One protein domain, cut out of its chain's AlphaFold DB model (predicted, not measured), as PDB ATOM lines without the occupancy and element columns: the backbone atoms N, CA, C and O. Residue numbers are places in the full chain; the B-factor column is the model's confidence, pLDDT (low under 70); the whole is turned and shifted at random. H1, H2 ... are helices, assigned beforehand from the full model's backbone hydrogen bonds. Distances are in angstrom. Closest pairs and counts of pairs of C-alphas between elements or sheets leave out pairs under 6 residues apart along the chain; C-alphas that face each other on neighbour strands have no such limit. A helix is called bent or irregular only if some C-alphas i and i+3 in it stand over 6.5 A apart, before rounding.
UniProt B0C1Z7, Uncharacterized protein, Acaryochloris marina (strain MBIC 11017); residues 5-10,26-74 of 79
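AT A GLANCE: This is residues 5 to 10 and 26 to 74 of the 79 residues of an uncharacterized protein of Acaryochloris marina (strain MBIC 11017) (UniProt B0C1Z7). A long bent helix, H3, forms a helical hairpin with H2 through its first arm, H3a, while its second arm, H3b, turns away and residues 65 to 74 stick out at its far end. The short helix H1 sits by the hairpin, with its residue Leu 10 close to Val 38 of H2. The printed part has 55 residues with three named helices, in the order H1, H2, H3, and no named strand; the class is all helix. It is only just compact, close to loose, with a radius of gyration of the C-alphas of 12.0 A, and its outline is elongated, spanning 36 by 20 by 16 A.

HOW THE PARTS SIT: By its hydrogen bonds H3, residues 46 to 72, was assigned as one helix, but it is bent: C-alphas 58 and 61 are 7.8 A apart. Its arms H3a, residues 46 to 58, and H3b, residues 61 to 72, stand at a steep tilt of 66 degrees. H3a touches H2, residues 27 to 39, and the two are a hairpin; their closest C-alphas, those of Ile 31 and Leu 56, are 6.0 A apart. They run opposite ways at a tilt of 37 degrees, only just steep. H2 and H3b are near each other, with 6 pairs of C-alphas within 10 A. H1, residues 5 to 10, is close to H2 but not clearly touching; their closest C-alphas, those of Leu 10 and Val 38, are 6.9 A apart. H1 and H3a are near each other, and H1 and H3b are apart. In H1, H2, H3a and H3b every O i to N i+4 pair is within hydrogen-bond range.

IN THESE COORDINATES: H3a measures 18.9 A from C-alpha 46 at (54.373, -47.225, 13.156) to C-alpha 58, and H3b 16.8 A, ending at C-alpha 72 at (21.923, -47.858, -3.843). H2 measures 18.3 A, and H1 8.5 A from C-alpha 5 at (48.446, -36.589, 1.167).

THE WHOLE: The C-alphas farthest apart, those of Glu 46 and Cys 74, are 37.9 A apart. Residues 11 to 25 are not printed, and C-alphas 10 and 26 are 19.4 A apart across the cut. The link from H2 to H3 is short. Residues 71 to 74 have pLDDT under 70.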
ATOM      1  N   SER A   5      48.221 -35.606   2.233       86.88
ATOM      2  CA  SER A   5      48.446 -36.589   1.167       86.88
ATOM      3  C   SER A   5      48.033 -37.993   1.600       86.88
ATOM      4  O   SER A   5      47.309 -38.665   0.878       86.88
ATOM      5  N   LEU A   6      48.396 -38.395   2.821       86.44
ATOM      6  CA  LEU A   6      48.027 -39.695   3.373       86.44
ATOM      7  C   LEU A   6      46.510 -39.830   3.563       86.44
ATOM      8  O   LEU A   6      45.948 -40.889   3.305       86.44
ATOM      9  N   LEU A   7      45.838 -38.754   3.984       87.56
ATOM     10  CA  LEU A   7      44.376 -38.715   4.059       87.56
ATOM     11  C   LEU A   7      43.737 -38.866   2.679       87.56
ATOM     12  O   LEU A   7      42.777 -39.618   2.536       87.56
ATOM     13  N   HIS A   8      44.264 -38.172   1.672       88.50
ATOM     14  CA  HIS A   8      43.775 -38.298   0.305       88.50
ATOM     15  C   HIS A   8      43.924 -39.733  -0.215       88.50
ATOM     16  O   HIS A   8      42.940 -40.315  -0.669       88.50
ATOM     17  N   ASP A   9      45.106 -40.335  -0.062       87.12
ATOM     18  CA  ASP A   9      45.372 -41.716  -0.479       87.12
ATOM     19  C   ASP A   9      44.464 -42.719   0.254       87.12
ATOM     20  O   ASP A   9      43.937 -43.657  -0.346       87.12
ATOM     21  N   LEU A  10      44.224 -42.498   1.552       87.25
ATOM     22  CA  LEU A  10      43.297 -43.297   2.352       87.25
ATOM     23  C   LEU A  10      41.862 -43.212   1.814       87.25
ATOM     24  O   LEU A  10      41.197 -44.237   1.682       87.25
ATOM     25  N   ASN A  26      31.829 -56.020  11.191       84.75
ATOM     26  CA  ASN A  26      31.662 -55.122  12.328       84.75
ATOM     27  C   ASN A  26      32.764 -54.051  12.299       84.75
ATOM     28  O   ASN A  26      33.773 -54.199  11.608       84.75
ATOM     29  N   ASP A  27      32.573 -52.973  13.049       84.81
ATOM     30  CA  ASP A  27      33.406 -51.775  12.922       84.81
ATOM     31  C   ASP A  27      34.885 -52.050  13.219       84.81
ATOM     32  O   ASP A  27      35.752 -51.613  12.467       84.81
ATOM     33  N   SER A  28      35.187 -52.878  14.225       86.81
ATOM     34  CA  SER A  28      36.565 -53.288  14.521       86.81
ATOM     35  C   SER A  28      37.203 -54.071  13.373       86.81
ATOM     36  O   SER A  28      38.329 -53.771  12.980       86.81
ATOM     37  N   ARG A  29      36.487 -55.028  12.767       86.62
ATOM     38  CA  ARG A  29      37.019 -55.765  11.612       86.62
ATOM     39  C   ARG A  29      37.114 -54.906  10.363       86.62
ATOM     40  O   ARG A  29      38.005 -55.158   9.559       86.62
ATOM     41  N   LEU A  30      36.228 -53.929  10.186       86.00
ATOM     42  CA  LEU A  30      36.314 -52.979   9.083       86.00
ATOM     43  C   LEU A  30      37.586 -52.138   9.212       86.00
ATOM     44  O   LEU A  30      38.352 -52.057   8.257       86.00
ATOM     45  N   ILE A  31      37.855 -51.599  10.401       89.31
ATOM     46  CA  ILE A  31      39.073 -50.829  10.682       89.31
ATOM     47  C   ILE A  31      40.318 -51.683  10.429       89.31
ATOM     48  O   ILE A  31      41.177 -51.273   9.652       89.31
ATOM     49  N   SER A  32      40.397 -52.895  10.992       88.88
ATOM     50  CA  SER A  32      41.552 -53.780  10.773       88.88
ATOM     51  C   SER A  32      41.727 -54.164   9.301       88.88
ATOM     52  O   SER A  32      42.849 -54.248   8.803       88.88
ATOM     53  N   TRP A  33      40.628 -54.392   8.579       87.19
ATOM     54  CA  TRP A  33      40.675 -54.733   7.160       87.19
ATOM     55  C   TRP A  33      41.153 -53.558   6.296       87.19
ATOM     56  O   TRP A  33      41.959 -53.758   5.385       87.19
ATOM     57  N   LEU A  34      40.700 -52.338   6.603       86.88
ATOM     58  CA  LEU A  34      41.156 -51.111   5.947       86.88
ATOM     59  C   LEU A  34      42.628 -50.848   6.236       86.88
ATOM     60  O   LEU A  34      43.389 -50.612   5.305       86.88
ATOM     61  N   LEU A  35      43.047 -50.974   7.493       89.31
ATOM     62  CA  LEU A  35      44.438 -50.795   7.890       89.31
ATOM     63  C   LEU A  35      45.359 -51.748   7.114       89.31
ATOM     64  O   LEU A  35      46.278 -51.301   6.432       89.31
ATOM     65  N   ALA A  36      45.013 -53.038   7.061       88.31
ATOM     66  CA  ALA A  36      45.754 -54.036   6.288       88.31
ATOM     67  C   ALA A  36      45.730 -53.789   4.764       88.31
ATOM     68  O   ALA A  36      46.552 -54.328   4.016       88.31
ATOM     69  N   ARG A  37      44.751 -53.040   4.242       86.31
ATOM     70  CA  ARG A  37      44.708 -52.626   2.829       86.31
ATOM     71  C   ARG A  37      45.670 -51.468   2.578       86.31
ATOM     72  O   ARG A  37      46.362 -51.489   1.562       86.31
ATOM     73  N   VAL A  38      45.709 -50.503   3.494       86.19
ATOM     74  CA  VAL A  38      46.565 -49.315   3.418       86.19
ATOM     75  C   VAL A  38      48.029 -49.709   3.586       86.19
ATOM     76  O   VAL A  38      48.834 -49.343   2.741       86.19
ATOM     77  N   GLU A  39      48.362 -50.549   4.567       87.31
ATOM     78  CA  GLU A  39      49.724 -51.077   4.774       87.31
ATOM     79  C   GLU A  39      50.266 -51.836   3.557       87.31
ATOM     80  O   GLU A  39      51.464 -51.844   3.292       87.31
ATOM     81  N   ARG A  40      49.383 -52.470   2.775       85.94
ATOM     82  CA  ARG A  40      49.776 -53.161   1.539       85.94
ATOM     83  C   ARG A  40      50.036 -52.223   0.363       85.94
ATOM     84  O   ARG A  40      50.648 -52.661  -0.607       85.94
ATOM     85  N   ARG A  41      49.536 -50.985   0.395       83.19
ATOM     86  CA  ARG A  41      49.725 -49.999  -0.684       83.19
ATOM     87  C   ARG A  41      50.727 -48.907  -0.336       83.19
ATOM     88  O   ARG A  41      51.378 -48.396  -1.239       83.19
ATOM     89  N   LEU A  42      50.838 -48.553   0.938       83.44
ATOM     90  CA  LEU A  42      51.657 -47.454   1.426       83.44
ATOM     91  C   LEU A  42      52.719 -47.981   2.384       83.44
ATOM     92  O   LEU A  42      52.454 -48.835   3.227       83.44
ATOM     93  N   ILE A  43      53.920 -47.419   2.285       82.88
ATOM     94  CA  ILE A  43      54.968 -47.636   3.281       82.88
ATOM     95  C   ILE A  43      54.646 -46.722   4.464       82.88
ATOM     96  O   ILE A  43      54.885 -45.516   4.404       82.88
ATOM     97  N   LEU A  44      54.059 -47.294   5.512       84.31
ATOM     98  CA  LEU A  44      53.650 -46.567   6.710       84.31
ATOM     99  C   LEU A  44      54.697 -46.687   7.816       84.31
ATOM    100  O   LEU A  44      55.308 -47.739   8.003       84.31
ATOM    101  N   LYS A  45      54.873 -45.610   8.585       86.31
ATOM    102  CA  LYS A  45      55.580 -45.668   9.867       86.31
ATOM    103  C   LYS A  45      54.625 -46.170  10.946       86.31
ATOM    104  O   LYS A  45      53.418 -45.977  10.849       86.31
ATOM    105  N   GLU A  46      55.166 -46.736  12.018       83.25
ATOM    106  CA  GLU A  46      54.373 -47.225  13.156       83.25
ATOM    107  C   GLU A  46      53.458 -46.137  13.758       83.25
ATOM    108  O   GLU A  46      52.301 -46.388  14.091       83.25
ATOM    109  N   GLU A  47      53.933 -44.888  13.798       86.31
ATOM    110  CA  GLU A  47      53.130 -43.734  14.214       86.31
ATOM    111  C   GLU A  47      51.938 -43.469  13.274       86.31
ATOM    112  O   GLU A  47      50.839 -43.138  13.731       86.31
ATOM    113  N   ASP A  48      52.135 -43.631  11.964       87.19
ATOM    114  CA  ASP A  48      51.082 -43.434  10.967       87.19
ATOM    115  C   ASP A  48      50.015 -44.520  11.090       87.19
ATOM    116  O   ASP A  48      48.832 -44.204  11.020       87.19
ATOM    117  N   ILE A  49      50.405 -45.767  11.372       88.06
ATOM    118  CA  ILE A  49      49.482 -46.891  11.595       88.06
ATOM    119  C   ILE A  49      48.524 -46.571  12.748       88.06
ATOM    120  O   ILE A  49      47.305 -46.619  12.567       88.06
ATOM    121  N   SER A  50      49.047 -46.157  13.910       89.62
ATOM    122  CA  SER A  50      48.199 -45.811  15.063       89.62
ATOM    123  C   SER A  50      47.303 -44.598  14.785       89.62
ATOM    124  O   SER A  50      46.146 -44.547  15.213       89.62
ATOM    125  N   ASN A  51      47.814 -43.608  14.047       90.81
ATOM    126  CA  ASN A  51      47.034 -42.435  13.662       90.81
ATOM    127  C   ASN A  51      45.916 -42.787  12.663       90.81
ATOM    128  O   ASN A  51      44.813 -42.253  12.787       90.81
ATOM    129  N   ILE A  52      46.176 -43.685  11.707       90.12
ATOM    130  CA  ILE A  52      45.188 -44.183  10.742       90.12
ATOM    131  C   ILE A  52      44.117 -44.990  11.467       90.12
ATOM    132  O   ILE A  52      42.937 -44.755  11.238       90.12
ATOM    133  N   GLU A  53      44.498 -45.894  12.370       91.19
ATOM    134  CA  GLU A  53      43.549 -46.699  13.142       91.19
ATOM    135  C   GLU A  53      42.576 -45.817  13.938       91.19
ATOM    136  O   GLU A  53      41.357 -45.984  13.837       91.19
ATOM    137  N   LYS A  54      43.094 -44.816  14.663       92.06
ATOM    138  CA  LYS A  54      42.260 -43.848  15.394       92.06
ATOM    139  C   LYS A  54      41.357 -43.053  14.456       92.06
ATOM    140  O   LYS A  54      40.174 -42.884  14.746       92.06
ATOM    141  N   TYR A  55      41.896 -42.584  13.330       92.12
ATOM    142  CA  TYR A  55      41.130 -41.826  12.345       92.12
ATOM    143  C   TYR A  55      39.985 -42.659  11.758       92.12
ATOM    144  O   TYR A  55      38.845 -42.197  11.739       92.12
ATOM    145  N   LEU A  56      40.266 -43.897  11.348       90.00
ATOM    146  CA  LEU A  56      39.268 -44.841  10.850       90.00
ATOM    147  C   LEU A  56      38.209 -45.142  11.911       90.00
ATOM    148  O   LEU A  56      37.030 -45.153  11.584       90.00
ATOM    149  N   GLY A  57      38.604 -45.308  13.175       90.56
ATOM    150  CA  GLY A  57      37.671 -45.485  14.290       90.56
ATOM    151  C   GLY A  57      36.683 -44.329  14.438       90.56
ATOM    152  O   GLY A  57      35.485 -44.558  14.581       90.56
ATOM    153  N   SER A  58      37.154 -43.084  14.332       91.94
ATOM    154  CA  SER A  58      36.286 -41.900  14.404       91.94
ATOM    155  C   SER A  58      35.403 -41.692  13.167       91.94
ATOM    156  O   SER A  58      34.389 -41.009  13.268       91.94
ATOM    157  N   HIS A  59      35.763 -42.271  12.016       90.75
ATOM    158  CA  HIS A  59      35.062 -42.077  10.738       90.75
ATOM    159  C   HIS A  59      34.383 -43.354  10.215       90.75
ATOM    160  O   HIS A  59      33.880 -43.369   9.093       90.75
ATOM    161  N   VAL A  60      34.329 -44.428  11.011       88.38
ATOM    162  CA  VAL A  60      33.823 -45.739  10.569       88.38
ATOM    163  C   VAL A  60      32.363 -45.683  10.113       88.38
ATOM    164  O   VAL A  60      32.000 -46.318   9.123       88.38
ATOM    165  N   LEU A  61      31.544 -44.864  10.784       86.81
ATOM    166  CA  LEU A  61      30.149 -44.629  10.411       86.81
ATOM    167  C   LEU A  61      30.047 -43.984   9.027       86.81
ATOM    168  O   LEU A  61      29.353 -44.512   8.164       86.81
ATOM    169  N   LEU A  62      30.823 -42.926   8.777       88.56
ATOM    170  CA  LEU A  62      30.862 -42.244   7.484       88.56
ATOM    171  C   LEU A  62      31.301 -43.193   6.358       88.56
ATOM    172  O   LEU A  62      30.705 -43.214   5.286       88.56
ATOM    173  N   ILE A  63      32.315 -44.026   6.608       86.38
ATOM    174  CA  ILE A  63      32.789 -45.027   5.640       86.38
ATOM    175  C   ILE A  63      31.671 -46.022   5.297       86.38
ATOM    176  O   ILE A  63      31.494 -46.382   4.125       86.38
ATOM    177  N   ARG A  64      30.895 -46.453   6.298       83.69
ATOM    178  CA  ARG A  64      29.752 -47.354   6.111       83.69
ATOM    179  C   ARG A  64      28.652 -46.685   5.289       83.69
ATOM    180  O   ARG A  64      28.219 -47.273   4.300       83.69
ATOM    181  N   GLU A  65      28.274 -45.458   5.633       82.75
ATOM    182  CA  GLU A  65      27.253 -44.683   4.916       82.75
ATOM    183  C   GLU A  65      27.644 -44.422   3.456       82.75
ATOM    184  O   GLU A  65      26.838 -44.627   2.550       82.75
ATOM    185  N   MET A  66      28.899 -44.047   3.193       83.31
ATOM    186  CA  MET A  66      29.393 -43.846   1.826       83.31
ATOM    187  C   MET A  66      29.346 -45.139   1.012       83.31
ATOM    188  O   MET A  66      28.938 -45.143  -0.149       83.31
ATOM    189  N   THR A  67      29.748 -46.253   1.621       78.81
ATOM    190  CA  THR A  67      29.747 -47.562   0.960       78.81
ATOM    191  C   THR A  67      28.330 -48.047   0.654       78.81
ATOM    192  O   THR A  67      28.079 -48.613  -0.414       78.81
ATOM    193  N   GLU A  68      27.407 -47.804   1.578       77.88
ATOM    194  CA  GLU A  68      25.992 -48.118   1.437       77.88
ATOM    195  C   GLU A  68      25.316 -47.249   0.366       77.88
ATOM    196  O   GLU A  68      24.653 -47.781  -0.523       77.88
ATOM    197  N   SER A  69      25.563 -45.937   0.377       77.50
ATOM    198  CA  SER A  69      25.068 -45.004  -0.642       77.50
ATOM    199  C   SER A  69      25.488 -45.437  -2.051       77.50
ATOM    200  O   SER A  69      24.648 -45.581  -2.943       77.50
ATOM    201  N   ARG A  70      26.767 -45.800  -2.244       73.81
ATOM    202  CA  ARG A  70      27.267 -46.345  -3.522       73.81
ATOM    203  C   ARG A  70      26.526 -47.606  -3.972       73.81
ATOM    204  O   ARG A  70      26.370 -47.821  -5.170       73.81
ATOM    205  N   ARG A  71      26.063 -48.440  -3.033       68.94
ATOM    206  CA  ARG A  71      25.284 -49.645  -3.354       68.94
ATOM    207  C   ARG A  71      23.917 -49.287  -3.933       68.94
ATOM    208  O   ARG A  71      23.499 -49.909  -4.903       68.94
ATOM    209  N   TYR A  72      23.243 -48.289  -3.368       63.12
ATOM    210  CA  TYR A  72      21.923 -47.858  -3.843       63.12
ATOM    211  C   TYR A  72      21.978 -47.056  -5.150       63.12
ATOM    212  O   TYR A  72      21.008 -47.058  -5.903       63.12
ATOM    213  N   HIS A  73      23.121 -46.449  -5.484       58.34
ATOM    214  CA  HIS A  73      23.321 -45.758  -6.762       58.34
ATOM    215  C   HIS A  73      23.474 -46.687  -7.987       58.34
ATOM    216  O   HIS A  73      23.530 -46.189  -9.108       58.34
ATOM    217  N   CYS A  74      23.502 -48.017  -7.811       52.81
ATOM    218  CA  CYS A  74      23.602 -48.993  -8.910       52.81
ATOM    219  C   CYS A  74      22.295 -49.766  -9.180       52.81
ATOM    220  O   CYS A  74      22.310 -50.805  -9.836       52.81
TER     221      CYS A  74